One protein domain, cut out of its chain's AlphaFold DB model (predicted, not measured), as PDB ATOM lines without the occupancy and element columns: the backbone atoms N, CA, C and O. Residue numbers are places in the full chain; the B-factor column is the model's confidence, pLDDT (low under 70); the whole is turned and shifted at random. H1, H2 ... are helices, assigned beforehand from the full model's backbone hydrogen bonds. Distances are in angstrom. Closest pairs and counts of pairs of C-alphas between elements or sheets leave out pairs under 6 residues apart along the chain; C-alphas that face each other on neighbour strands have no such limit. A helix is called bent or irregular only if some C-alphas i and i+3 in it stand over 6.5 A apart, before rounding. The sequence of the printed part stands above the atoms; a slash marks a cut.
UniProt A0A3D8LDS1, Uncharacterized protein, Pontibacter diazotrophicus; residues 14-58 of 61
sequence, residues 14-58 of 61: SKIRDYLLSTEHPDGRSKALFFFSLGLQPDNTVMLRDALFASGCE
ATOM      1  N   SER A  14    -127.401 -40.984  -2.404       69.38
ATOM      2  CA  SER A  14    -128.725 -40.919  -1.783       69.38
ATOM      3  C   SER A  14    -129.563 -39.764  -2.347       69.38
ATOM      4  O   SER A  14    -130.705 -39.961  -2.741       69.38
ATOM      5  N   LYS A  15    -128.977 -38.576  -2.540       72.25
ATOM      6  CA  LYS A  15    -129.653 -37.420  -3.154       72.25
ATOM      7  C   LYS A  15    -129.959 -37.641  -4.633       72.25
ATOM      8  O   LYS A  15    -130.983 -37.181  -5.129       72.25
ATOM      9  N   ILE A  16    -129.101 -38.352  -5.359       73.62
ATOM     10  CA  ILE A  16    -129.380 -38.689  -6.758       73.62
ATOM     11  C   ILE A  16    -130.594 -39.609  -6.842       73.62
ATOM     12  O   ILE A  16    -131.512 -39.350  -7.618       73.62
ATOM     13  N   ARG A  17    -130.627 -40.657  -6.019       72.69
ATOM     14  CA  ARG A  17    -131.724 -41.623  -6.025       72.69
ATOM     15  C   ARG A  17    -133.026 -41.010  -5.507       72.69
ATOM     16  O   ARG A  17    -134.060 -41.166  -6.145       72.69
ATOM     17  N   ASP A  18    -132.947 -40.274  -4.403       68.44
ATOM     18  CA  ASP A  18    -134.098 -39.769  -3.651       68.44
ATOM     19  C   ASP A  18    -134.653 -38.439  -4.194       68.44
ATOM     20  O   ASP A  18    -135.822 -38.124  -3.994       68.44
ATOM     21  N   TYR A  19    -133.859 -37.678  -4.962       70.38
ATOM     22  CA  TYR A  19    -134.285 -36.392  -5.532       70.38
ATOM     23  C   TYR A  19    -134.215 -36.331  -7.065       70.38
ATOM     24  O   TYR A  19    -135.174 -35.890  -7.697       70.38
ATOM     25  N   LEU A  20    -133.109 -36.757  -7.693       69.62
ATOM     26  CA  LEU A  20    -132.953 -36.662  -9.157       69.62
ATOM     27  C   LEU A  20    -133.676 -37.784  -9.910       69.62
ATOM     28  O   LEU A  20    -134.163 -37.543 -11.010       69.62
ATOM     29  N   LEU A  21    -133.749 -38.982  -9.330       72.19
ATOM     30  CA  LEU A  21    -134.345 -40.179  -9.936       72.19
ATOM     31  C   LEU A  21    -135.611 -40.654  -9.209       72.19
ATOM     32  O   LEU A  21    -136.188 -41.673  -9.589       72.19
ATOM     33  N   SER A  22    -136.068 -39.909  -8.200       74.56
ATOM     34  CA  SER A  22    -137.298 -40.219  -7.476       74.56
ATOM     35  C   SER A  22    -138.515 -39.649  -8.195       74.56
ATOM     36  O   SER A  22    -138.672 -38.438  -8.358       74.56
ATOM     37  N   THR A  23    -139.412 -40.541  -8.608       67.81
ATOM     38  CA  THR A  23    -140.722 -40.186  -9.166       67.81
ATOM     39  C   THR A  23    -141.763 -39.873  -8.093       67.81
ATOM     40  O   THR A  23    -142.826 -39.343  -8.415       67.81
ATOM     41  N   GLU A  24    -141.467 -40.214  -6.837       72.06
ATOM     42  CA  GLU A  24    -142.344 -40.017  -5.678       72.06
ATOM     43  C   GLU A  24    -142.221 -38.601  -5.106       72.06
ATOM     44  O   GLU A  24    -143.180 -38.068  -4.547       72.06
ATOM     45  N   HIS A  25    -141.069 -37.953  -5.299       69.44
ATOM     46  CA  HIS A  25    -140.849 -36.596  -4.817       69.44
ATOM     47  C   HIS A  25    -141.548 -35.570  -5.736       69.44
ATOM     48  O   HIS A  25    -141.252 -35.533  -6.934       69.44
ATOM     49  N   PRO A  26    -142.429 -34.686  -5.227       69.56
ATOM     50  CA  PRO A  26    -143.202 -33.751  -6.057       69.56
ATOM     51  C   PRO A  26    -142.316 -32.813  -6.898       69.56
ATOM     52  O   PRO A  26    -142.597 -32.594  -8.074       69.56
ATOM     53  N   ASP A  27    -141.194 -32.344  -6.345       69.50
ATOM     54  CA  ASP A  27    -140.186 -31.537  -7.058       69.50
ATOM     55  C   ASP A  27    -139.164 -32.355  -7.873       69.50
ATOM     56  O   ASP A  27    -138.496 -31.825  -8.774       69.50
ATOM     57  N   GLY A  28    -139.009 -33.639  -7.534       67.06
ATOM     58  CA  GLY A  28    -138.054 -34.565  -8.151       67.06
ATOM     59  C   GLY A  28    -138.620 -35.259  -9.386       67.06
ATOM     60  O   GLY A  28    -137.886 -35.518 -10.333       67.06
ATOM     61  N   ARG A  29    -139.943 -35.441  -9.456       77.25
ATOM     62  CA  ARG A  29    -140.637 -36.169 -10.525       77.25
ATOM     63  C   ARG A  29    -140.318 -35.654 -11.926       77.25
ATOM     64  O   ARG A  29    -140.053 -36.449 -12.823       77.25
ATOM     65  N   SER A  30    -140.313 -34.339 -12.133       77.06
ATOM     66  CA  SER A  30    -139.989 -33.754 -13.444       77.06
ATOM     67  C   SER A  30    -138.522 -33.970 -13.833       77.06
ATOM     68  O   SER A  30    -138.219 -34.136 -15.012       77.06
ATOM     69  N   LYS A  31    -137.613 -34.005 -12.849       73.62
ATOM     70  CA  LYS A  31    -136.192 -34.307 -13.070       73.62
ATOM     71  C   LYS A  31    -136.006 -35.794 -13.354       73.62
ATOM     72  O   LYS A  31    -135.361 -36.133 -14.338       73.62
ATOM     73  N   ALA A  32    -136.672 -36.657 -12.590       80.38
ATOM     74  CA  ALA A  32    -136.673 -38.098 -12.802       80.38
ATOM     75  C   ALA A  32    -137.149 -38.456 -14.212       80.38
ATOM     76  O   ALA A  32    -136.481 -39.216 -14.899       80.38
ATOM     77  N   LEU A  33    -138.229 -37.836 -14.703       79.69
ATOM     78  CA  LEU A  33    -138.703 -38.040 -16.077       79.69
ATOM     79  C   LEU A  33    -137.677 -37.614 -17.136       79.69
ATOM     80  O   LEU A  33    -137.502 -38.316 -18.131       79.69
ATOM     81  N   PHE A  34    -136.981 -36.495 -16.927       81.75
ATOM     82  CA  PHE A  34    -135.917 -36.044 -17.826       81.75
ATOM     83  C   PHE A  34    -134.746 -37.036 -17.862       81.75
ATOM     84  O   PHE A  34    -134.326 -37.454 -18.939       81.75
ATOM     85  N   PHE A  35    -134.257 -37.473 -16.699       78.00
ATOM     86  CA  PHE A  35    -133.168 -38.447 -16.623       78.00
ATOM     87  C   PHE A  35    -133.588 -39.825 -17.149       78.00
ATOM     88  O   PHE A  35    -132.824 -40.460 -17.875       78.00
ATOM     89  N   PHE A  36    -134.829 -40.246 -16.908       81.75
ATOM     90  CA  PHE A  36    -135.376 -41.481 -17.473       81.75
ATOM     91  C   PHE A  36    -135.457 -41.403 -18.996       81.75
ATOM     92  O   PHE A  36    -135.127 -42.374 -19.671       81.75
ATOM     93  N   SER A  37    -135.812 -40.239 -19.552       82.19
ATOM     94  CA  SER A  37    -135.798 -40.014 -21.002       82.19
ATOM     95  C   SER A  37    -134.394 -40.100 -21.610       82.19
ATOM     96  O   SER A  37    -134.273 -40.337 -22.809       82.19
ATOM     97  N   LEU A  38    -133.343 -39.920 -20.808       79.75
ATOM     98  CA  LEU A  38    -131.947 -40.113 -21.208       79.75
ATOM     99  C   LEU A  38    -131.452 -41.552 -20.962       79.75
ATOM    100  O   LEU A  38    -130.290 -41.851 -21.222       79.75
ATOM    101  N   GLY A  39    -132.310 -42.445 -20.454       80.75
ATOM    102  CA  GLY A  39    -131.963 -43.824 -20.093       80.75
ATOM    103  C   GLY A  39    -131.295 -43.970 -18.721       80.75
ATOM    104  O   GLY A  39    -130.845 -45.060 -18.367       80.75
ATOM    105  N   LEU A  40    -131.229 -42.895 -17.932       75.56
ATOM    106  CA  LEU A  40    -130.602 -42.879 -16.612       75.56
ATOM    107  C   LEU A  40    -131.628 -43.336 -15.576       75.56
ATOM    108  O   LEU A  40    -132.525 -42.594 -15.193       75.56
ATOM    109  N   GLN A  41    -131.499 -44.590 -15.154       76.62
ATOM    110  CA  GLN A  41    -132.372 -45.232 -14.173       76.62
ATOM    111  C   GLN A  41    -131.741 -45.211 -12.773       76.62
ATOM    112  O   GLN A  41    -130.514 -45.135 -12.664       76.62
ATOM    113  N   PRO A  42    -132.536 -45.342 -11.692       71.94
ATOM    114  CA  PRO A  42    -132.011 -45.459 -10.327       71.94
ATOM    115  C   PRO A  42    -131.018 -46.617 -10.169       71.94
ATOM    116  O   PRO A  42    -130.098 -46.527  -9.359       71.94
ATOM    117  N   ASP A  43    -131.115 -47.669 -10.979       73.38
ATOM    118  CA  ASP A  43    -130.132 -48.757 -10.981       73.38
ATOM    119  C   ASP A  43    -128.734 -48.308 -11.457       73.38
ATOM    120  O   ASP A  43    -127.717 -48.751 -10.929       73.38
ATOM    121  N   ASN A  44    -128.669 -47.303 -12.338       73.44
ATOM    122  CA  ASN A  44    -127.437 -46.765 -12.923       73.44
ATOM    123  C   ASN A  44    -127.017 -45.420 -12.301       73.44
ATOM    124  O   ASN A  44    -126.363 -44.598 -12.946       73.44
ATOM    125  N   THR A  45    -127.345 -45.201 -11.023       72.50
ATOM    126  CA  THR A  45    -127.024 -43.963 -10.280       72.50
ATOM    127  C   THR A  45    -125.535 -43.582 -10.368       72.50
ATOM    128  O   THR A  45    -125.197 -42.402 -10.418       72.50
ATOM    129  N   VAL A  46    -124.634 -44.569 -10.457       75.12
ATOM    130  CA  VAL A  46    -123.179 -44.357 -10.574       75.12
ATOM    131  C   VAL A  46    -122.798 -43.615 -11.862       75.12
ATOM    132  O   VAL A  46    -121.973 -42.710 -11.804       75.12
ATOM    133  N   MET A  47    -123.421 -43.947 -13.000       75.00
ATOM    134  CA  MET A  47    -123.173 -43.259 -14.277       75.00
ATOM    135  C   MET A  47    -123.659 -41.810 -14.240       75.00
ATOM    136  O   MET A  47    -122.970 -40.917 -14.722       75.00
ATOM    137  N   LEU A  48    -124.829 -41.570 -13.641       74.62
ATOM    138  CA  LEU A  48    -125.362 -40.217 -13.489       74.62
ATOM    139  C   LEU A  48    -124.472 -39.375 -12.564       74.62
ATOM    140  O   LEU A  48    -124.209 -38.215 -12.864       74.62
ATOM    141  N   ARG A  49    -123.969 -39.964 -11.471       74.12
ATOM    142  CA  ARG A  49    -123.013 -39.309 -10.569       74.12
ATOM    143  C   ARG A  49    -121.740 -38.904 -11.302       74.12
ATOM    144  O   ARG A  49    -121.288 -37.780 -11.131       74.12
ATOM    145  N   ASP A  50    -121.176 -39.810 -12.093       75.38
ATOM    146  CA  ASP A  50    -119.950 -39.563 -12.853       75.38
ATOM    147  C   ASP A  50    -120.148 -38.455 -13.900       75.38
ATOM    148  O   ASP A  50    -119.378 -37.500 -13.946       75.38
ATOM    149  N   ALA A  51    -121.261 -38.498 -14.642       75.19
ATOM    150  CA  ALA A  51    -121.635 -37.456 -15.596       75.19
ATOM    151  C   ALA A  51    -121.868 -36.090 -14.924       75.19
ATOM    152  O   ALA A  51    -121.443 -35.061 -15.450       75.19
ATOM    153  N   LEU A  52    -122.503 -36.065 -13.745       72.00
ATOM    154  CA  LEU A  52    -122.681 -34.845 -12.952       72.00
ATOM    155  C   LEU A  52    -121.333 -34.292 -12.481       72.00
ATOM    156  O   LEU A  52    -121.083 -33.101 -12.649       72.00
ATOM    157  N   PHE A  53    -120.440 -35.147 -11.976       71.00
ATOM    158  CA  PHE A  53    -119.079 -34.762 -11.598       71.00
ATOM    159  C   PHE A  53    -118.273 -34.213 -12.780       71.00
ATOM    160  O   PHE A  53    -117.599 -33.192 -12.634       71.00
ATOM    161  N   ALA A  54    -118.371 -34.844 -13.951       71.69
ATOM    162  CA  ALA A  54    -117.733 -34.369 -15.172       71.69
ATOM    163  C   ALA A  54    -118.285 -32.996 -15.596       71.69
ATOM    164  O   ALA A  54    -117.513 -32.080 -15.868       71.69
ATOM    165  N   SER A  55    -119.612 -32.813 -15.563       65.25
ATOM    166  CA  SER A  55    -120.266 -31.543 -15.916       65.25
ATOM    167  C   SER A  55    -119.996 -30.407 -14.919       65.25
ATOM    168  O   SER A  55    -119.888 -29.250 -15.319       65.25
ATOM    169  N   GLY A  56    -119.810 -30.723 -13.631       62.22
ATOM    170  CA  GLY A  56    -119.423 -29.759 -12.596       62.22
ATOM    171  C   GLY A  56    -117.999 -29.216 -12.770       62.22
ATOM    172  O   GLY A  56    -117.671 -28.162 -12.223       62.22
ATOM    173  N   CYS A  57    -117.165 -29.900 -13.559       50.28
ATOM    174  CA  CYS A  57    -115.817 -29.462 -13.909       50.28
ATOM    175  C   CYS A  57    -115.811 -28.422 -15.054       50.28
ATOM    176  O   CYS A  57    -114.904 -27.598 -15.130       50.28
ATOM    177  N   GLU A  58    -116.856 -28.373 -15.891       46.06
ATOM    178  CA  GLU A  58    -116.932 -27.518 -17.096       46.06
ATOM    179  C   GLU A  58    -117.507 -26.110 -16.821       46.06
ATOM    180  O   GLU A  58    -117.998 -25.422 -17.713       46.06
TER     181      GLU A  58
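Overview. This is residues 14 to 58 of the 61 residues of an uncharacterized protein of Pontibacter diazotrophicus (UniProt A0A3D8LDS1). Two short helices, H1 and H2, meet crosswise in a small head, and the longer helix H3 starts beside H1 and runs out from it as an arm. H1 touches both of the others, with H2 packed on one part of it and residues 42 to 49 of H3 on another, while H2 and H3 stay apart; the far end of H3, from residue 53 on, sticks out with residue 58. The printed part has 45 residues, with three named helices in the order H1, H2, H3 and no named strand; the class is all helix. By its radius of gyration of the C-alphas, 10.1 A, it is compact, yet its outline is elongated, with spans of 29 by 17 by 17 A.

Arrangement. Begin at H1, residues 14 to 20, and look at its last residue: the C-alphas of Leu 20 and Ala 32 are 5.4 A apart, the closest of H1 and H2, residues 29 to 37. These two helices touch, and their lines stand at 89 degrees, about perpendicular. Go on to H3, residues 42 to 57, and look back at H1: the closest C-alphas are those of Arg 17 and Pro 42, 5.8 A apart. H3 touches H1 with residues 42 to 49 alone, and their lines stand at 80 degrees, about perpendicular, though the line of H3 is a rough one. H2 and H3 follow each other in the chain but are apart. In the backbones of H1 and H2, every O i to N i+4 pair is within hydrogen-bond range; in H3, 10 of 12 are.

Along the chain. Find C-alpha 14 at (-128.725, -40.919, -1.783); from there H1 runs 9.5 A to C-alpha 20. After a short link of 8 residues, find C-alpha 29 at (-140.637, -36.169, -10.525), where H2 begins and runs 12.2 A to C-alpha 37. A tight link of 4 residues leads to H3, the longest helix with 16 residues, which runs 23.0 A to C-alpha 57 at (-115.817, -29.462, -13.909). H3 is irregular, with C-alphas 43 and 46 lying 8.2 A apart, and it has a kink of 27 degrees near residue 49.

Size, cuts and confidence. Look for the two C-alphas farthest apart, those of Glu 24 and Glu 58, and you will find 30.5 A between them. Residues 53 to 58, of which 53 to 57 belong to H3, stand free. The printed part has no cut, and neither link is long. In this predicted model the mean pLDDT of the printed part is 72.5; it is under 70 at 12 residues, among them 25 to 28 and 55 to 58.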